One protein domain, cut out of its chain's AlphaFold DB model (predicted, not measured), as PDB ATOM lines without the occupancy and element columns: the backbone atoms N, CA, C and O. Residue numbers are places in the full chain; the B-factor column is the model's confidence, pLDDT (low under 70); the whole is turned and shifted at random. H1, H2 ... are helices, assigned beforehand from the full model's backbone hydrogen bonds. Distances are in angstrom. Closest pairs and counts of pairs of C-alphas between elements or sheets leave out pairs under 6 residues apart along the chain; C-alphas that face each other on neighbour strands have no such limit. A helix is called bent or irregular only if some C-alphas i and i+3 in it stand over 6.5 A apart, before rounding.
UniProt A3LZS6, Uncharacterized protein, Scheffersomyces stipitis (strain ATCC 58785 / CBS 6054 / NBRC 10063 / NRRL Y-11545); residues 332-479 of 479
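AT A GLANCE: This is residues 332 to 479 of the 479 residues of an uncharacterized protein of Scheffersomyces stipitis (strain ATCC 58785 / CBS 6054 / NBRC 10063 / NRRL Y-11545) (UniProt A3LZS6). Two groups of helices meet at the short helix H9, which sits between them near the middle of the domain. In one group the long helix H4 is the backbone, with H1, H2 and H3 packed on its residues 372 to 384; in the other, H10 has H5 on one side and the hairpin of H6 and H7 on the other, while little H8, on the chain between H7 and H9, touches no helix but is near H7. The printed part has 148 residues with ten named helices, H1 to H10 in chain order, and no named strand; the class is all helix. It is compact, with a radius of gyration of the C-alphas of 16.6 A and spans of 46 by 41 by 24 A.

HOW THE PARTS SIT: H1, residues 332 to 341, touches residues 372 to 379 of H4, residues 369 to 396, at a steep tilt of 53 degrees; the closest C-alphas, of Tyr 336 and Phe 379, are 7.6 A apart. H2, residues 345 to 348, touches H4 at 380 to 384, with C-alphas 346 and 380 closest at 6.3 A. H3, residues 351 to 364, touches H4 at 372 to 377, with C-alphas 351 and 373 closest at 6.5 A; H3 is irregular, its C-alphas 357 and 360 being 8.4 A apart. H5, residues 405 to 415, touches H10, residues 465 to 477, at a steep tilt of 39 degrees, the same way, with C-alphas 411 and 471 closest at 6.5 A. H6, residues 424 to 431, and H7, residues 437 to 447, form a hairpin, with C-alphas 430 and 444 closest at 5.8 A. H7 touches residues 465 to 469 of H10 at 37 degrees, only just a steep tilt, with C-alphas 438 and 465 closest at 5.3 A. H8, residues 452 to 455, touches no helix but is near H7. H9, residues 458 to 462, touches H1, H4 and H5; its closest C-alphas to H4, of Thr 458 and Phe 379, are 6.1 A apart. Every O i to N i+4 pair is within hydrogen-bond range in H4, H5, H6, H7 and H10; H1 has 5 of 6, H3 7 of 10, and H9 0 of 1, with 2 of 2 O i to N i+3 pairs, while H2 and H8 are too short for an i+4 pair.

IN THESE COORDINATES: H1 begins at C-alpha 332 (6.489, 12.118, 17.577). H4 is 40.6 A long and ends at C-alpha 396 (14.766, 45.787, 12.680). H10, 18.1 A, ends at C-alpha 477 (-12.782, 30.481, 11.367).

THE WHOLE: The C-alphas farthest apart, of Glu 353 and Gly 425, are 47.2 A apart. The printed part has no cut and no long link. Mean pLDDT of the printed part is 84.6; residues 398, 401, 418 to 434 and 478 to 479 are under 70.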
ATOM      1  N   THR A 332       5.748  10.869  17.817       91.81
ATOM      2  CA  THR A 332       6.489  12.118  17.577       91.81
ATOM      3  C   THR A 332       5.839  13.325  18.261       91.81
ATOM      4  O   THR A 332       6.543  14.179  18.807       91.81
ATOM      5  N   LEU A 333       4.507  13.423  18.243       92.56
ATOM      6  CA  LEU A 333       3.779  14.517  18.887       92.56
ATOM      7  C   LEU A 333       3.825  14.433  20.402       92.56
ATOM      8  O   LEU A 333       3.963  15.482  21.038       92.56
ATOM      9  N   ASP A 334       3.745  13.227  20.953       91.31
ATOM     10  CA  ASP A 334       3.887  13.005  22.390       91.31
ATOM     11  C   ASP A 334       5.302  13.358  22.841       91.31
ATOM     12  O   ASP A 334       5.483  14.096  23.811       91.31
ATOM     13  N   PHE A 335       6.318  12.970  22.064       93.75
ATOM     14  CA  PHE A 335       7.694  13.365  22.344       93.75
ATOM     15  C   PHE A 335       7.889  14.887  22.302       93.75
ATOM     16  O   PHE A 335       8.516  15.464  23.190       93.75
ATOM     17  N   TYR A 336       7.332  15.586  21.308       94.44
ATOM     18  CA  TYR A 336       7.417  17.048  21.259       94.44
ATOM     19  C   TYR A 336       6.612  17.751  22.350       94.44
ATOM     20  O   TYR A 336       7.031  18.817  22.816       94.44
ATOM     21  N   HIS A 337       5.476  17.184  22.755       93.31
ATOM     22  CA  HIS A 337       4.700  17.686  23.885       93.31
ATOM     23  C   HIS A 337       5.490  17.536  25.185       93.31
ATOM     24  O   HIS A 337       5.647  18.516  25.901       93.31
ATOM     25  N   PHE A 338       6.147  16.396  25.393       93.06
ATOM     26  CA  PHE A 338       7.068  16.201  26.508       93.06
ATOM     27  C   PHE A 338       8.227  17.219  26.502       93.06
ATOM     28  O   PHE A 338       8.469  17.925  27.483       93.06
ATOM     29  N   LEU A 339       8.912  17.401  25.364       92.56
ATOM     30  CA  LEU A 339      10.001  18.382  25.239       92.56
ATOM     31  C   LEU A 339       9.543  19.831  25.501       92.56
ATOM     32  O   LEU A 339      10.344  20.685  25.901       92.56
ATOM     33  N   GLN A 340       8.264  20.144  25.293       91.00
ATOM     34  CA  GLN A 340       7.721  21.477  25.539       91.00
ATOM     35  C   GLN A 340       7.830  21.902  27.006       91.00
ATOM     36  O   GLN A 340       8.107  23.083  27.265       91.00
ATOM     37  N   ASP A 341       7.672  20.969  27.938       90.31
ATOM     38  CA  ASP A 341       7.715  21.252  29.373       90.31
ATOM     39  C   ASP A 341       9.153  21.473  29.866       90.31
ATOM     40  O   ASP A 341       9.401  22.268  30.777       90.31
ATOM     41  N   HIS A 342      10.133  20.923  29.143       90.81
ATOM     42  CA  HIS A 342      11.561  21.015  29.459       90.81
ATOM     43  C   HIS A 342      12.331  22.066  28.636       90.81
ATOM     44  O   HIS A 342      13.564  22.080  28.597       90.81
ATOM     45  N   LYS A 343      11.638  23.034  28.015       88.25
ATOM     46  CA  LYS A 343      12.229  24.091  27.153       88.25
ATOM     47  C   LYS A 343      13.455  24.816  27.718       88.25
ATOM     48  O   LYS A 343      14.265  25.322  26.943       88.25
ATOM     49  N   LYS A 344      13.566  24.964  29.042       85.94
ATOM     50  CA  LYS A 344      14.714  25.634  29.678       85.94
ATOM     51  C   LYS A 344      15.949  24.737  29.702       85.94
ATOM     52  O   LYS A 344      17.029  25.207  29.364       85.94
ATOM     53  N   GLU A 345      15.766  23.470  30.052       86.81
ATOM     54  CA  GLU A 345      16.830  22.467  30.153       86.81
ATOM     55  C   GLU A 345      17.400  22.140  28.774       86.81
ATOM     56  O   GLU A 345      18.615  22.084  28.602       86.81
ATOM     57  N   LEU A 346      16.532  22.066  27.761       88.00
ATOM     58  CA  LEU A 346      16.905  21.797  26.369       88.00
ATOM     59  C   LEU A 346      17.876  22.819  25.771       88.00
ATOM     60  O   LEU A 346      18.630  22.503  24.849       88.00
ATOM     61  N   LYS A 347      17.874  24.058  26.275       84.56
ATOM     62  CA  LYS A 347      18.787  25.099  25.787       84.56
ATOM     63  C   LYS A 347      20.225  24.868  26.237       84.56
ATOM     64  O   LYS A 347      21.134  25.191  25.478       84.56
ATOM     65  N   SER A 348      20.424  24.336  27.439       84.88
ATOM     66  CA  SER A 348      21.749  24.145  28.032       84.88
ATOM     67  C   SER A 348      22.268  22.720  27.883       84.88
ATOM     68  O   SER A 348      23.455  22.550  27.641       84.88
ATOM     69  N   ALA A 349      21.399  21.716  27.994       87.56
ATOM     70  CA  ALA A 349      21.810  20.321  28.074       87.56
ATOM     71  C   ALA A 349      22.140  19.708  26.704       87.56
ATOM     72  O   ALA A 349      21.587  20.097  25.661       87.56
ATOM     73  N   THR A 350      23.034  18.721  26.712       91.56
ATOM     74  CA  THR A 350      23.205  17.778  25.596       91.56
ATOM     75  C   THR A 350      22.076  16.740  25.589       91.56
ATOM     76  O   THR A 350      21.324  16.624  26.557       91.56
ATOM     77  N   TYR A 351      21.918  15.990  24.490       90.94
ATOM     78  CA  TYR A 351      20.910  14.924  24.441       90.94
ATOM     79  C   TYR A 351      21.163  13.863  25.519       90.94
ATOM     80  O   TYR A 351      20.231  13.481  26.210       90.94
ATOM     81  N   GLN A 352      22.423  13.468  25.721       90.88
ATOM     82  CA  GLN A 352      22.812  12.470  26.723       90.88
ATOM     83  C   GLN A 352      22.488  12.931  28.151       90.88
ATOM     84  O   GLN A 352      21.871  12.204  28.923       90.88
ATOM     85  N   GLU A 353      22.809  14.182  28.492       90.25
ATOM     86  CA  GLU A 353      22.460  14.757  29.799       90.25
ATOM     87  C   GLU A 353      20.950  14.832  30.029       90.25
ATOM     88  O   GLU A 353      20.473  14.622  31.146       90.25
ATOM     89  N   PHE A 354      20.195  15.170  28.982       92.19
ATOM     90  CA  PHE A 354      18.741  15.226  29.049       92.19
ATOM     91  C   PHE A 354      18.127  13.828  29.168       92.19
ATOM     92  O   PHE A 354      17.190  13.643  29.947       92.19
ATOM     93  N   TYR A 355      18.683  12.862  28.437       91.19
ATOM     94  CA  TYR A 355      18.280  11.466  28.458       91.19
ATOM     95  C   TYR A 355      18.479  10.861  29.844       91.19
ATOM     96  O   TYR A 355      17.518  10.372  30.422       91.19
ATOM     97  N   ASN A 356      19.662  11.005  30.443       89.62
ATOM     98  CA  ASN A 356      19.951  10.444  31.767       89.62
ATOM     99  C   ASN A 356      18.949  10.912  32.837       89.62
ATOM    100  O   ASN A 356      18.528  10.127  33.685       89.62
ATOM    101  N   LYS A 357      18.506  12.173  32.764       89.44
ATOM    102  CA  LYS A 357      17.538  12.751  33.710       89.44
ATOM    103  C   LYS A 357      16.089  12.329  33.473       89.44
ATOM    104  O   LYS A 357      15.308  12.363  34.414       89.44
ATOM    105  N   ASN A 358      15.726  11.983  32.239       89.94
ATOM    106  CA  ASN A 358      14.335  11.766  31.825       89.94
ATOM    107  C   ASN A 358      14.125  10.416  31.114       89.94
ATOM    108  O   ASN A 358      13.173  10.256  30.350       89.94
ATOM    109  N   HIS A 359      15.024   9.455  31.330       87.25
ATOM    110  CA  HIS A 359      15.068   8.194  30.591       87.25
ATOM    111  C   HIS A 359      13.768   7.389  30.723       87.25
ATOM    112  O   HIS A 359      13.359   6.767  29.752       87.25
ATOM    113  N   GLU A 360      13.081   7.461  31.869       86.75
ATOM    114  CA  GLU A 360      11.790   6.795  32.092       86.75
ATOM    115  C   GLU A 360      10.747   7.210  31.043       86.75
ATOM    116  O   GLU A 360      10.215   6.366  30.328       86.75
ATOM    117  N   HIS A 361      10.515   8.516  30.876       87.06
ATOM    118  CA  HIS A 361       9.537   9.022  29.908       87.06
ATOM    119  C   HIS A 361      10.048   8.915  28.468       87.06
ATOM    120  O   HIS A 361       9.272   8.722  27.535       87.06
ATOM    121  N   ILE A 362      11.357   9.058  28.247       87.94
ATOM    122  CA  ILE A 362      11.918   8.959  26.896       87.94
ATOM    123  C   ILE A 362      11.826   7.520  26.380       87.94
ATOM    124  O   ILE A 362      11.603   7.329  25.187       87.94
ATOM    125  N   ASN A 363      11.972   6.516  27.243       88.00
ATOM    126  CA  ASN A 363      11.891   5.107  26.858       88.00
ATOM    127  C   ASN A 363      10.456   4.618  26.665       88.00
ATOM    128  O   ASN A 363      10.258   3.749  25.824       88.00
ATOM    129  N   ASP A 364       9.486   5.224  27.350       89.44
ATOM    130  CA  ASP A 364       8.054   4.939  27.177       89.44
ATOM    131  C   ASP A 364       7.521   5.339  25.787       89.44
ATOM    132  O   ASP A 364       6.580   4.749  25.267       89.44
ATOM    133  N   VAL A 365       8.155   6.319  25.133       88.56
ATOM    134  CA  VAL A 365       7.767   6.734  23.779       88.56
ATOM    135  C   VAL A 365       8.189   5.682  22.750       88.56
ATOM    136  O   VAL A 365       9.380   5.386  22.614       88.56
ATOM    137  N   ASP A 366       7.233   5.208  21.953       89.00
ATOM    138  CA  ASP A 366       7.442   4.247  20.864       89.00
ATOM    139  C   ASP A 366       8.126   4.890  19.639       89.00
ATOM    140  O   ASP A 366       7.509   5.220  18.627       89.00
ATOM    141  N   LEU A 367       9.423   5.170  19.780       89.00
ATOM    142  CA  LEU A 367      10.305   5.698  18.737       89.00
ATOM    143  C   LEU A 367      11.698   5.078  18.861       89.00
ATOM    144  O   LEU A 367      12.178   4.779  19.962       89.00
ATOM    145  N   VAL A 368      12.409   4.974  17.740       89.81
ATOM    146  CA  VAL A 368      13.790   4.478  17.743       89.81
ATOM    147  C   VAL A 368      14.706   5.498  18.433       89.81
ATOM    148  O   VAL A 368      14.548   6.707  18.268       89.81
ATOM    149  N   SER A 369      15.720   5.037  19.173       87.12
ATOM    150  CA  SER A 369      16.660   5.916  19.901       87.12
ATOM    151  C   SER A 369      17.286   7.009  19.013       87.12
ATOM    152  O   SER A 369      17.324   8.185  19.381       87.12
ATOM    153  N   LYS A 370      17.673   6.651  17.780       89.25
ATOM    154  CA  LYS A 370      18.195   7.595  16.778       89.25
ATOM    155  C   LYS A 370      17.175   8.675  16.390       89.25
ATOM    156  O   LYS A 370      17.552   9.824  16.160       89.25
ATOM    157  N   GLU A 371      15.896   8.320  16.310       91.06
ATOM    158  CA  GLU A 371      14.816   9.258  15.991       91.06
ATOM    159  C   GLU A 371      14.546  10.197  17.165       91.06
ATOM    160  O   GLU A 371      14.466  11.406  16.959       91.06
ATOM    161  N   LYS A 372      14.514   9.679  18.399       92.12
ATOM    162  CA  LYS A 372      14.387  10.487  19.627       92.12
ATOM    163  C   LYS A 372      15.478  11.561  19.701       92.12
ATOM    164  O   LYS A 372      15.181  12.740  19.909       92.12
ATOM    165  N   GLU A 373      16.729  11.193  19.425       93.38
ATOM    166  CA  GLU A 373      17.837  12.152  19.372       93.38
ATOM    167  C   GLU A 373      17.678  13.177  18.234       93.38
ATOM    168  O   GLU A 373      17.889  14.380  18.430       93.38
ATOM    169  N   ALA A 374      17.283  12.736  17.037       93.50
ATOM    170  CA  ALA A 374      17.069  13.630  15.901       93.50
ATOM    171  C   ALA A 374      15.944  14.646  16.175       93.50
ATOM    172  O   ALA A 374      16.108  15.845  15.915       93.50
ATOM    173  N   LEU A 375      14.825  14.197  16.749       93.75
ATOM    174  CA  LEU A 375      13.703  15.047  17.145       93.75
ATOM    175  C   LEU A 375      14.123  16.041  18.234       93.75
ATOM    176  O   LEU A 375      13.797  17.226  18.122       93.75
ATOM    177  N   PHE A 376      14.908  15.604  19.224       95.00
ATOM    178  CA  PHE A 376      15.486  16.476  20.248       95.00
ATOM    179  C   PHE A 376      16.343  17.587  19.629       95.00
ATOM    180  O   PHE A 376      16.140  18.770  19.917       95.00
ATOM    181  N   ARG A 377      17.275  17.232  18.732       93.94
ATOM    182  CA  ARG A 377      18.146  18.202  18.045       93.94
ATOM    183  C   ARG A 377      17.319  19.194  17.225       93.94
ATOM    184  O   ARG A 377      17.537  20.400  17.326       93.94
ATOM    185  N   LYS A 378      16.315  18.709  16.484       94.31
ATOM    186  CA  LYS A 378      15.392  19.544  15.696       94.31
ATOM    187  C   LYS A 378      14.600  20.515  16.578       94.31
ATOM    188  O   LYS A 378      14.418  21.676  16.211       94.31
ATOM    189  N   PHE A 379      14.159  20.072  17.756       94.25
ATOM    190  CA  PHE A 379      13.476  20.930  18.723       94.25
ATOM    191  C   PHE A 379      14.418  21.994  19.304       94.25
ATOM    192  O   PHE A 379      14.047  23.164  19.405       94.25
ATOM    193  N   LYS A 380      15.662  21.620  19.629       93.75
ATOM    194  CA  LYS A 380      16.686  22.544  20.138       93.75
ATOM    195  C   LYS A 380      17.032  23.639  19.123       93.75
ATOM    196  O   LYS A 380      17.041  24.812  19.503       93.75
ATOM    197  N   ILE A 381      17.224  23.280  17.851       93.31
ATOM    198  CA  ILE A 381      17.442  24.238  16.750       93.31
ATOM    199  C   ILE A 381      16.257  25.204  16.647       93.31
ATOM    200  O   ILE A 381      16.447  26.415  16.665       93.31
ATOM    201  N   MET A 382      15.019  24.701  16.678       93.62
ATOM    202  CA  MET A 382      13.825  25.556  16.656       93.62
ATOM    203  C   MET A 382      13.812  26.593  17.799       93.62
ATOM    204  O   MET A 382      13.442  27.753  17.584       93.62
ATOM    205  N   LEU A 383      14.250  26.221  19.010       92.25
ATOM    206  CA  LEU A 383      14.357  27.157  20.137       92.25
ATOM    207  C   LEU A 383      15.445  28.224  19.925       92.25
ATOM    208  O   LEU A 383      15.278  29.363  20.388       92.25
ATOM    209  N   GLN A 384      16.547  27.867  19.263       91.62
ATOM    210  CA  GLN A 384      17.623  28.790  18.889       91.62
ATOM    211  C   GLN A 384      17.141  29.761  17.807       91.62
ATOM    212  O   GLN A 384      17.134  30.967  18.063       91.62
ATOM    213  N   ASP A 385      16.578  29.254  16.706       91.50
ATOM    214  CA  ASP A 385      16.001  30.045  15.611       91.50
ATOM    215  C   ASP A 385      14.956  31.043  16.114       91.50
ATOM    216  O   ASP A 385      14.864  32.182  15.652       91.50
ATOM    217  N   GLN A 386      14.124  30.632  17.079       90.00
ATOM    218  CA  GLN A 386      13.147  31.531  17.684       90.00
ATOM    219  C   GLN A 386      13.818  32.638  18.504       90.00
ATOM    220  O   GLN A 386      13.369  33.785  18.488       90.00
ATOM    221  N   THR A 387      14.886  32.311  19.230       90.56
ATOM    222  CA  THR A 387      15.635  33.291  20.025       90.56
ATOM    223  C   THR A 387      16.340  34.304  19.115       90.56
ATOM    224  O   THR A 387      16.361  35.497  19.427       90.56
ATOM    225  N   GLU A 388      16.885  33.858  17.986       90.00
ATOM    226  CA  GLU A 388      17.506  34.715  16.973       90.00
ATOM    227  C   GLU A 388      16.486  35.602  16.268       90.00
ATOM    228  O   GLU A 388      16.687  36.816  16.191       90.00
ATOM    229  N   PHE A 389      15.349  35.036  15.862       88.75
ATOM    230  CA  PHE A 389      14.244  35.786  15.273       88.75
ATOM    231  C   PHE A 389      13.717  36.878  16.213       88.75
ATOM    232  O   PHE A 389      13.508  38.017  15.805       88.75
ATOM    233  N   GLU A 390      13.545  36.584  17.505       88.69
ATOM    234  CA  GLU A 390      13.104  37.597  18.467       88.69
ATOM    235  C   GLU A 390      14.122  38.731  18.638       88.69
ATOM    236  O   GLU A 390      13.733  39.884  18.841       88.69
ATOM    237  N   LYS A 391      15.423  38.425  18.560       88.75
ATOM    238  CA  LYS A 391      16.486  39.437  18.599       88.75
ATOM    239  C   LYS A 391      16.489  40.279  17.324       88.75
ATOM    240  O   LYS A 391      16.578  41.502  17.424       88.75
ATOM    241  N   SER A 392      16.385  39.658  16.150       87.25
ATOM    242  CA  SER A 392      16.417  40.358  14.862       87.25
ATOM    243  C   SER A 392      15.170  41.220  14.649       87.25
ATOM    244  O   SER A 392      15.307  42.393  14.306       87.25
ATOM    245  N   ALA A 393      13.973  40.719  14.968       85.81
ATOM    246  CA  ALA A 393      12.716  41.463  14.845       85.81
ATOM    247  C   ALA A 393      12.662  42.698  15.763       85.81
ATOM    248  O   ALA A 393      12.167  43.757  15.372       85.81
ATOM    249  N   LYS A 394      13.219  42.600  16.980       83.88
ATOM    250  CA  LYS A 394      13.344  43.750  17.894       83.88
ATOM    251  C   LYS A 394      14.329  44.800  17.380       83.88
ATOM    252  O   LYS A 394      14.109  45.988  17.605       83.88
ATOM    253  N   LYS A 395      15.404  44.376  16.705       84.88
ATOM    254  CA  LYS A 395      16.411  45.273  16.116       84.88
ATOM    255  C   LYS A 395      15.889  45.982  14.864       84.88
ATOM    256  O   LYS A 395      16.084  47.184  14.734       84.88
ATOM    257  N   SER A 396      15.212  45.258  13.973       79.88
ATOM    258  CA  SER A 396      14.766  45.787  12.680       79.88
ATOM    259  C   SER A 396      13.572  46.740  12.776       79.88
ATOM    260  O   SER A 396      13.324  47.482  11.831       79.88
ATOM    261  N   LYS A 397      12.810  46.721  13.886       73.56
ATOM    262  CA  LYS A 397      11.517  47.431  14.039       73.56
ATOM    263  C   LYS A 397      10.521  47.140  12.900       73.56
ATOM    264  O   LYS A 397       9.569  47.892  12.718       73.56
ATOM    265  N   ALA A 398      10.726  46.056  12.149       66.94
ATOM    266  CA  ALA A 398       9.913  45.714  10.985       66.94
ATOM    267  C   ALA A 398       8.483  45.302  11.368       66.94
ATOM    268  O   ALA A 398       7.563  45.443  10.570       66.94
ATOM    269  N   LEU A 399       8.289  44.814  12.598       73.06
ATOM    270  CA  LEU A 399       6.985  44.430  13.132       73.06
ATOM    271  C   LEU A 399       6.479  45.466  14.136       73.06
ATOM    272  O   LEU A 399       7.250  46.040  14.910       73.06
ATOM    273  N   SER A 400       5.161  45.678  14.145       72.31
ATOM    274  CA  SER A 400       4.518  46.640  15.037       72.31
ATOM    275  C   SER A 400       4.810  46.325  16.514       72.31
ATOM    276  O   SER A 400       4.766  45.160  16.926       72.31
ATOM    277  N   PRO A 401       5.090  47.350  17.340       67.44
ATOM    278  CA  PRO A 401       5.359  47.153  18.757       67.44
ATOM    279  C   PRO A 401       4.138  46.537  19.454       67.44
ATOM    280  O   PRO A 401       3.028  47.046  19.340       67.44
ATOM    281  N   GLY A 402       4.352  45.435  20.179       72.00
ATOM    282  CA  GLY A 402       3.307  44.725  20.929       72.00
ATOM    283  C   GLY A 402       2.808  43.420  20.295       72.00
ATOM    284  O   GLY A 402       2.058  42.695  20.944       72.00
ATOM    285  N   ILE A 403       3.250  43.070  19.081       80.62
ATOM    286  CA  ILE A 403       2.911  41.778  18.462       80.62
ATOM    287  C   ILE A 403       3.620  40.631  19.198       80.62
ATOM    288  O   ILE A 403       4.816  40.688  19.496       80.62
ATOM    289  N   ASN A 404       2.886  39.549  19.473       85.25
ATOM    290  CA  ASN A 404       3.471  38.325  20.008       85.25
ATOM    291  C   ASN A 404       4.260  37.597  18.905       85.25
ATOM    292  O   ASN A 404       3.679  36.885  18.092       85.25
ATOM    293  N   LEU A 405       5.586  37.758  18.900       86.25
ATOM    294  CA  LEU A 405       6.484  37.219  17.864       86.25
ATOM    295  C   LEU A 405       6.410  35.691  17.707       86.25
ATOM    296  O   LEU A 405       6.574  35.176  16.606       86.25
ATOM    297  N   LYS A 406       6.146  34.964  18.798       87.75
ATOM    298  CA  LYS A 406       5.986  33.502  18.772       87.75
ATOM    299  C   LYS A 406       4.716  33.093  18.037       87.75
ATOM    300  O   LYS A 406       4.751  32.188  17.214       87.75
ATOM    301  N   ARG A 407       3.613  33.783  18.336       87.81
ATOM    302  CA  ARG A 407       2.334  33.579  17.657       87.81
ATOM    303  C   ARG A 407       2.418  33.997  16.189       87.81
ATOM    304  O   ARG A 407       2.019  33.222  15.344       87.81
ATOM    305  N   TYR A 408       3.044  35.136  15.894       86.88
ATOM    306  CA  TYR A 408       3.261  35.599  14.521       86.88
ATOM    307  C   TYR A 408       3.950  34.545  13.642       86.88
ATOM    308  O   TYR A 408       3.495  34.279  12.538       86.88
ATOM    309  N   LYS A 409       5.011  33.896  14.144       87.19
ATOM    310  CA  LYS A 409       5.728  32.848  13.396       87.19
ATOM    311  C   LYS A 409       4.887  31.581  13.194       87.19
ATOM    312  O   LYS A 409       5.056  30.888  12.195       87.19
ATOM    313  N   LEU A 410       3.995  31.267  14.139       90.19
ATOM    314  CA  LEU A 410       3.020  30.190  13.964       90.19
ATOM    315  C   LEU A 410       1.973  30.577  12.914       90.19
ATOM    316  O   LEU A 410       1.724  29.794  12.009       90.19
ATOM    317  N   ASP A 411       1.421  31.787  12.981       88.25
ATOM    318  CA  ASP A 411       0.429  32.281  12.022       88.25
ATOM    319  C   ASP A 411       1.014  32.344  10.595       88.25
ATOM    320  O   ASP A 411       0.357  31.946   9.637       88.25
ATOM    321  N   GLU A 412       2.278  32.759  10.449       88.62
ATOM    322  CA  GLU A 412       3.037  32.706   9.190       88.62
ATOM    323  C   GLU A 412       3.233  31.268   8.691       88.62
ATOM    324  O   GLU A 412       3.155  30.999   7.498       88.62
ATOM    325  N   PHE A 413       3.465  30.311   9.588       89.31
ATOM    326  CA  PHE A 413       3.566  28.904   9.208       89.31
ATOM    327  C   PHE A 413       2.218  28.307   8.783       89.31
ATOM    328  O   PHE A 413       2.175  27.516   7.846       89.31
ATOM    329  N   LEU A 414       1.124  28.687   9.439       87.25
ATOM    330  CA  LEU A 414      -0.220  28.236   9.073       87.25
ATOM    331  C   LEU A 414      -0.732  28.924   7.804       87.25
ATOM    332  O   LEU A 414      -1.562  28.361   7.095       87.25
ATOM    333  N   SER A 415      -0.251  30.128   7.485       84.25
ATOM    334  CA  SER A 415      -0.647  30.843   6.269       84.25
ATOM    335  C   SER A 415      -0.049  30.251   4.994       84.25
ATOM    336  O   SER A 415      -0.656  30.408   3.937       84.25
ATOM    337  N   THR A 416       1.077  29.533   5.081       80.44
ATOM    338  CA  THR A 416       1.653  28.798   3.940       80.44
ATOM    339  C   THR A 416       0.920  27.496   3.625       80.44
ATOM    340  O   THR A 416       1.206  26.877   2.601       80.44
ATOM    341  N   GLN A 417      -0.014  27.074   4.479       77.12
ATOM    342  CA  GLN A 417      -0.829  25.886   4.255       77.12
ATOM    343  C   GLN A 417      -2.104  26.226   3.486       77.12
ATOM    344  O   GLN A 417      -2.687  27.300   3.658       77.12
ATOM    345  N   GLU A 418      -2.550  25.278   2.662       67.31
ATOM    346  CA  GLU A 418      -3.835  25.365   1.974       67.31
ATOM    347  C   GLU A 418      -4.977  25.529   2.981       67.31
ATOM    348  O   GLU A 418      -5.009  24.895   4.038       67.31
ATOM    349  N   SER A 419      -5.904  26.425   2.652       65.94
ATOM    350  CA  SER A 419      -7.097  26.671   3.451       65.94
ATOM    351  C   SER A 419      -7.986  25.430   3.456       65.94
ATOM    352  O   SER A 419      -8.449  24.999   2.403       65.94
ATOM    353  N   VAL A 420      -8.258  24.892   4.643       66.62
ATOM    354  CA  VAL A 420      -9.322  23.905   4.855       66.62
ATOM    355  C   VAL A 420     -10.591  24.682   5.201       66.62
ATOM    356  O   VAL A 420     -10.586  25.465   6.152       66.62
ATOM    357  N   GLU A 421     -11.655  24.521   4.414       60.41
ATOM    358  CA  GLU A 421     -12.971  25.086   4.733       60.41
ATOM    359  C   GLU A 421     -13.641  24.245   5.824       60.41
ATOM    360  O   GLU A 421     -13.705  23.019   5.716       60.41
ATOM    361  N   ILE A 422     -14.140  24.891   6.883       63.91
ATOM    362  CA  ILE A 422     -14.817  24.209   7.994       63.91
ATOM    363  C   ILE A 422     -16.179  24.845   8.238       63.91
ATOM    364  O   ILE A 422     -16.315  26.066   8.304       63.91
ATOM    365  N   HIS A 423     -17.196  24.014   8.465       60.47
ATOM    366  CA  HIS A 423     -18.491  24.507   8.909       60.47
ATOM    367  C   HIS A 423     -18.461  24.913  10.398       60.47
ATOM    368  O   HIS A 423     -18.015  24.130  11.240       60.47
ATOM    369  N   PRO A 424     -19.029  26.074  10.783       60.00
ATOM    370  CA  PRO A 424     -19.007  26.577  12.164       60.00
ATOM    371  C   PRO A 424     -19.536  25.596  13.228       60.00
ATOM    372  O   PRO A 424     -19.106  25.643  14.380       60.00
ATOM    373  N   GLY A 425     -20.451  24.694  12.848       60.59
ATOM    374  CA  GLY A 425     -20.983  23.650  13.732       60.59
ATOM    375  C   GLY A 425     -19.946  22.597  14.137       60.59
ATOM    376  O   GLY A 425     -19.925  22.178  15.291       60.59
ATOM    377  N   GLN A 426     -19.021  22.241  13.239       64.69
ATOM    378  CA  GLN A 426     -17.944  21.286  13.529       64.69
ATOM    379  C   GLN A 426     -16.928  21.881  14.517       64.69
ATOM    380  O   GLN A 426     -16.425  21.173  15.391       64.69
ATOM    381  N   LEU A 427     -16.682  23.195  14.444       65.44
ATOM    382  CA  LEU A 427     -15.756  23.907  15.330       65.44
ATOM    383  C   LEU A 427     -16.215  23.884  16.800       65.44
ATOM    384  O   LEU A 427     -15.401  23.677  17.700       65.44
ATOM    385  N   GLN A 428     -17.520  24.048  17.051       65.44
ATOM    386  CA  GLN A 428     -18.081  24.019  18.408       65.44
ATOM    387  C   GLN A 428     -17.992  22.628  19.045       65.44
ATOM    388  O   GLN A 428     -17.647  22.504  20.223       65.44
ATOM    389  N   GLU A 429     -18.247  21.574  18.271       65.81
ATOM    390  CA  GLU A 429     -18.103  20.196  18.746       65.81
ATOM    391  C   GLU A 429     -16.646  19.834  19.066       65.81
ATOM    392  O   GLU A 429     -16.403  19.054  19.982       65.81
ATOM    393  N   ILE A 430     -15.674  20.401  18.342       66.88
ATOM    394  CA  ILE A 430     -14.233  20.213  18.582       66.88
ATOM    395  C   ILE A 430     -13.783  20.899  19.878       66.88
ATOM    396  O   ILE A 430     -13.061  20.316  20.686       66.88
ATOM    397  N   THR A 431     -14.223  22.136  20.124       63.06
ATOM    398  CA  THR A 431     -13.835  22.869  21.343       63.06
ATOM    399  C   THR A 431     -14.346  22.222  22.633       63.06
ATOM    400  O   THR A 431     -13.779  22.455  23.703       63.06
ATOM    401  N   ASN A 432     -15.376  21.379  22.524       68.19
ATOM    402  CA  ASN A 432     -15.963  20.639  23.638       68.19
ATOM    403  C   ASN A 432     -15.368  19.228  23.817       68.19
ATOM    404  O   ASN A 432     -15.626  18.602  24.843       68.19
ATOM    405  N   SER A 433     -14.577  18.720  22.863       65.06
ATOM    406  CA  SER A 433     -14.145  17.314  22.817       65.06
ATOM    407  C   SER A 433     -12.782  17.026  23.471       65.06
ATOM    408  O   SER A 433     -12.070  16.131  23.031       65.06
ATOM    409  N   GLY A 434     -12.390  17.745  24.527       64.69
ATOM    410  CA  GLY A 434     -11.132  17.475  25.236       64.69
ATOM    411  C   GLY A 434     -11.016  18.197  26.577       64.69
ATOM    412  O   GLY A 434     -11.522  19.309  26.739       64.69
ATOM    413  N   SER A 435     -10.339  17.569  27.544       76.69
ATOM    414  CA  SER A 435     -10.097  18.146  28.876       76.69
ATOM    415  C   SER A 435      -8.963  19.177  28.882       76.69
ATOM    416  O   SER A 435      -8.996  20.114  29.677       76.69
ATOM    417  N   THR A 436      -7.991  19.040  27.976       87.31
ATOM    418  CA  THR A 436      -6.831  19.932  27.832       87.31
ATOM    419  C   THR A 436      -6.827  20.618  26.469       87.31
ATOM    420  O   THR A 436      -7.398  20.111  25.503       87.31
ATOM    421  N   ASP A 437      -6.164  21.770  26.364       88.62
ATOM    422  CA  ASP A 437      -6.056  22.487  25.086       88.62
ATOM    423  C   ASP A 437      -5.237  21.705  24.049       88.62
ATOM    424  O   ASP A 437      -5.550  21.757  22.860       88.62
ATOM    425  N   TYR A 438      -4.257  20.910  24.497       90.38
ATOM    426  CA  TYR A 438      -3.544  19.959  23.646       90.38
ATOM    427  C   TYR A 438      -4.487  18.878  23.105       90.38
ATOM    428  O   TYR A 438      -4.558  18.685  21.895       90.38
ATOM    429  N   GLY A 439      -5.297  18.251  23.966       88.50
ATOM    430  CA  GLY A 439      -6.276  17.244  23.546       88.50
ATOM    431  C   GLY A 439      -7.332  17.803  22.586       88.50
ATOM    432  O   GLY A 439      -7.666  17.162  21.594       88.50
ATOM    433  N   LYS A 440      -7.804  19.036  22.813       89.25
ATOM    434  CA  LYS A 440      -8.705  19.735  21.878       89.25
ATOM    435  C   LYS A 440      -8.039  20.003  20.528       89.25
ATOM    436  O   LYS A 440      -8.694  19.881  19.497       89.25
ATOM    437  N   TRP A 441      -6.752  20.356  20.517       90.81
ATOM    438  CA  TRP A 441      -5.993  20.551  19.281       90.81
ATOM    439  C   TRP A 441      -5.794  19.241  18.509       90.81
ATOM    440  O   TRP A 441      -5.968  19.231  17.293       90.81
ATOM    441  N   LEU A 442      -5.525  18.125  19.190       90.75
ATOM    442  CA  LEU A 442      -5.463  16.808  18.545       90.75
ATOM    443  C   LEU A 442      -6.830  16.376  18.004       90.75
ATOM    444  O   LEU A 442      -6.925  15.922  16.869       90.75
ATOM    445  N   ALA A 443      -7.906  16.585  18.768       87.88
ATOM    446  CA  ALA A 443      -9.267  16.319  18.305       87.88
ATOM    447  C   ALA A 443      -9.622  17.151  17.062       87.88
ATOM    448  O   ALA A 443     -10.273  16.646  16.148       87.88
ATOM    449  N   LEU A 444      -9.155  18.405  17.003       87.19
ATOM    450  CA  LEU A 444      -9.260  19.257  15.820       87.19
ATOM    451  C   LEU A 444      -8.490  18.659  14.637       87.19
ATOM    452  O   LEU A 444      -9.042  18.547  13.547       87.19
ATOM    453  N   ALA A 445      -7.237  18.255  14.850       87.75
ATOM    454  CA  ALA A 445      -6.393  17.687  13.804       87.75
ATOM    455  C   ALA A 445      -6.959  16.377  13.233       87.75
ATOM    456  O   ALA A 445      -6.975  16.211  12.016       87.75
ATOM    457  N   ASN A 446      -7.478  15.502  14.100       87.69
ATOM    458  CA  ASN A 446      -8.128  14.248  13.717       87.69
ATOM    459  C   ASN A 446      -9.417  14.495  12.931       87.69
ATOM    460  O   ASN A 446      -9.595  13.945  11.849       87.69
ATOM    461  N   LYS A 447     -10.302  15.370  13.428       83.81
ATOM    462  CA  LYS A 447     -11.585  15.658  12.765       83.81
ATOM    463  C   LYS A 447     -11.427  16.298  11.389       83.81
ATOM    464  O   LYS A 447     -12.293  16.126  10.539       83.81
ATOM    465  N   LEU A 448     -10.351  17.051  11.181       81.38
ATOM    466  CA  LEU A 448     -10.061  17.717   9.912       81.38
ATOM    467  C   LEU A 448      -9.100  16.933   9.023       81.38
ATOM    468  O   LEU A 448      -8.745  17.427   7.955       81.38
ATOM    469  N   ASN A 449      -8.668  15.752   9.472       81.88
ATOM    470  CA  ASN A 449      -7.681  14.919   8.798       81.88
ATOM    471  C   ASN A 449      -6.470  15.738   8.307       81.88
ATOM    472  O   ASN A 449      -6.089  15.716   7.133       81.88
ATOM    473  N   LEU A 450      -5.914  16.563   9.204       84.81
ATOM    474  CA  LEU A 450      -4.799  17.441   8.855       84.81
ATOM    475  C   LEU A 450      -3.561  16.608   8.523       84.81
ATOM    476  O   LEU A 450      -3.289  15.596   9.164       84.81
ATOM    477  N   ARG A 451      -2.782  17.073   7.543       85.62
ATOM    478  CA  ARG A 451      -1.558  16.402   7.087       85.62
ATOM    479  C   ARG A 451      -0.515  16.274   8.201       85.62
ATOM    480  O   ARG A 451      -0.281  17.225   8.952       85.62
ATOM    481  N   LYS A 452       0.174  15.131   8.244       86.00
ATOM    482  CA  LYS A 452       1.191  14.800   9.256       86.00
ATOM    483  C   LYS A 452       2.319  15.828   9.307       86.00
ATOM    484  O   LYS A 452       2.715  16.260  10.387       86.00
ATOM    485  N   GLU A 453       2.769  16.313   8.151       86.75
ATOM    486  CA  GLU A 453       3.850  17.301   8.034       86.75
ATOM    487  C   GLU A 453       3.500  18.640   8.697       86.75
ATOM    488  O   GLU A 453       4.385  19.357   9.174       86.75
ATOM    489  N   LEU A 454       2.209  18.985   8.733       88.44
ATOM    490  CA  LEU A 454       1.721  20.191   9.385       88.44
ATOM    491  C   LEU A 454       1.718  20.023  10.905       88.44
ATOM    492  O   LEU A 454       2.220  20.897  11.614       88.44
ATOM    493  N   ILE A 455       1.167  18.915  11.401       90.31
ATOM    494  CA  ILE A 455       0.935  18.684  12.834       90.31
ATOM    495  C   ILE A 455       2.240  18.342  13.561       90.31
ATOM    496  O   ILE A 455       2.526  18.928  14.607       90.31
ATOM    497  N   GLU A 456       3.100  17.514  12.966       91.44
ATOM    498  CA  GLU A 456       4.409  17.123  13.520       91.44
ATOM    499  C   GLU A 456       5.517  18.167  13.305       91.44
ATOM    500  O   GLU A 456       6.698  17.938  13.573       91.44
ATOM    501  N   SER A 457       5.168  19.358  12.826       91.19
ATOM    502  CA  SER A 457       6.120  20.456  12.719       91.19
ATOM    503  C   SER A 457       6.509  20.993  14.099       91.19
ATOM    504  O   SER A 457       5.658  21.393  14.899       91.19
ATOM    505  N   THR A 458       7.816  21.142  14.351       91.69
ATOM    506  CA  THR A 458       8.334  21.779  15.581       91.69
ATOM    507  C   THR A 458       7.836  23.213  15.759       91.69
ATOM    508  O   THR A 458       7.804  23.720  16.882       91.69
ATOM    509  N   LYS A 459       7.391  23.870  14.677       90.44
ATOM    510  CA  LYS A 459       6.826  25.226  14.720       90.44
ATOM    511  C   LYS A 459       5.553  25.310  15.571       90.44
ATOM    512  O   LYS A 459       5.335  26.336  16.215       90.44
ATOM    513  N   ASN A 460       4.769  24.233  15.665       91.62
ATOM    514  CA  ASN A 460       3.582  24.186  16.528       91.62
ATOM    515  C   ASN A 460       3.942  24.341  18.014       91.62
ATOM    516  O   ASN A 460       3.190  24.939  18.786       91.62
ATOM    517  N   PHE A 461       5.130  23.885  18.409       92.25
ATOM    518  CA  PHE A 461       5.596  23.863  19.796       92.25
ATOM    519  C   PHE A 461       6.365  25.127  20.207       92.25
ATOM    520  O   PHE A 461       6.887  25.212  21.320       92.25
ATOM    521  N   ILE A 462       6.406  26.162  19.358       89.94
ATOM    522  CA  ILE A 462       6.966  27.479  19.714       89.94
ATOM    523  C   ILE A 462       6.113  28.144  20.808       89.94
ATOM    524  O   ILE A 462       6.639  28.724  21.771       89.94
ATOM    525  N   VAL A 463       4.789  28.048  20.672       89.62
ATOM    526  CA  VAL A 463       3.790  28.569  21.615       89.62
ATOM    527  C   VAL A 463       3.296  27.465  22.557       89.62
ATOM    528  O   VAL A 463       3.552  26.288  22.322       89.62
ATOM    529  N   GLY A 464       2.633  27.851  23.649       89.06
ATOM    530  CA  GLY A 464       1.930  26.898  24.518       89.06
ATOM    531  C   GLY A 464       0.599  26.445  23.913       89.06
ATOM    532  O   GLY A 464       0.107  27.077  22.974       89.06
ATOM    533  N   ASP A 465       0.021  25.391  24.480       90.38
ATOM    534  CA  ASP A 465      -1.109  24.650  23.899       90.38
ATOM    535  C   ASP A 465      -2.353  25.521  23.663       90.38
ATOM    536  O   ASP A 465      -2.892  25.521  22.559       90.38
ATOM    537  N   GLU A 466      -2.729  26.367  24.628       89.56
ATOM    538  CA  GLU A 466      -3.845  27.324  24.505       89.56
ATOM    539  C   GLU A 466      -3.699  28.222  23.263       89.56
ATOM    540  O   GLU A 466      -4.620  28.401  22.464       89.56
ATOM    541  N   LYS A 467      -2.496  28.773  23.060       90.75
ATOM    542  CA  LYS A 467      -2.208  29.682  21.942       90.75
ATOM    543  C   LYS A 467      -2.108  28.948  20.614       90.75
ATOM    544  O   LYS A 467      -2.425  29.544  19.588       90.75
ATOM    545  N   ARG A 468      -1.652  27.692  20.631       92.56
ATOM    546  CA  ARG A 468      -1.631  26.828  19.449       92.56
ATOM    547  C   ARG A 468      -3.052  26.563  18.979       92.56
ATOM    548  O   ARG A 468      -3.352  26.819  17.819       92.56
ATOM    549  N   LEU A 469      -3.924  26.130  19.888       89.94
ATOM    550  CA  LEU A 469      -5.329  25.881  19.586       89.94
ATOM    551  C   LEU A 469      -6.005  27.144  19.040       89.94
ATOM    552  O   LEU A 469      -6.632  27.084  17.988       89.94
ATOM    553  N   ALA A 470      -5.815  28.291  19.699       88.31
ATOM    554  CA  ALA A 470      -6.375  29.562  19.244       88.31
ATOM    555  C   ALA A 470      -5.909  29.949  17.828       88.31
ATOM    556  O   ALA A 470      -6.724  30.387  17.028       88.31
ATOM    557  N   ALA A 471      -4.629  29.754  17.490       88.94
ATOM    558  CA  ALA A 471      -4.114  30.055  16.151       88.94
ATOM    559  C   ALA A 471      -4.746  29.172  15.060       88.94
ATOM    560  O   ALA A 471      -5.097  29.668  13.991       88.94
ATOM    561  N   TYR A 472      -4.935  27.878  15.341       88.50
ATOM    562  CA  TYR A 472      -5.617  26.961  14.422       88.50
ATOM    563  C   TYR A 472      -7.097  27.337  14.271       88.50
ATOM    564  O   TYR A 472      -7.586  27.440  13.150       88.50
ATOM    565  N   LEU A 473      -7.797  27.604  15.378       86.62
ATOM    566  CA  LEU A 473      -9.197  28.036  15.339       86.62
ATOM    567  C   LEU A 473      -9.362  29.332  14.540       86.62
ATOM    568  O   LEU A 473     -10.197  29.363  13.646       86.62
ATOM    569  N   ASP A 474      -8.528  30.344  14.791       85.81
ATOM    570  CA  ASP A 474      -8.580  31.622  14.074       85.81
ATOM    571  C   ASP A 474      -8.312  31.439  12.572       85.81
ATOM    572  O   ASP A 474      -8.985  32.055  11.742       85.81
ATOM    573  N   LYS A 475      -7.360  30.571  12.198       83.19
ATOM    574  CA  LYS A 475      -7.058  30.266  10.793       83.19
ATOM    575  C   LYS A 475      -8.246  29.619  10.084       83.19
ATOM    576  O   LYS A 475      -8.506  29.961   8.933       83.19
ATOM    577  N   PHE A 476      -8.958  28.717  10.753       77.75
ATOM    578  CA  PHE A 476     -10.078  28.008  10.144       77.75
ATOM    579  C   PHE A 476     -11.441  28.690  10.311       77.75
ATOM    580  O   PHE A 476     -12.370  28.349   9.590       77.75
ATOM    581  N   SER A 477     -11.574  29.658  11.221       72.31
ATOM    582  CA  SER A 477     -12.782  30.481  11.367       72.31
ATOM    583  C   SER A 477     -12.772  31.746  10.504       72.31
ATOM    584  O   SER A 477     -13.776  32.451  10.455       72.31
ATOM    585  N   SER A 478     -11.620  32.100   9.923       58.62
ATOM    586  CA  SER A 478     -11.438  33.322   9.121       58.62
ATOM    587  C   SER A 478     -11.687  33.129   7.617       58.62
ATOM    588  O   SER A 478     -11.468  34.070   6.854       58.62
ATOM    589  N   ASN A 479     -12.149  31.945   7.206       46.88
ATOM    590  CA  ASN A 479     -12.758  31.671   5.900       46.88
ATOM    591  C   ASN A 479     -14.246  31.377   6.107       46.88
ATOM    592  O   ASN A 479     -15.024  31.670   5.174       46.88
TER     593      ASN A 479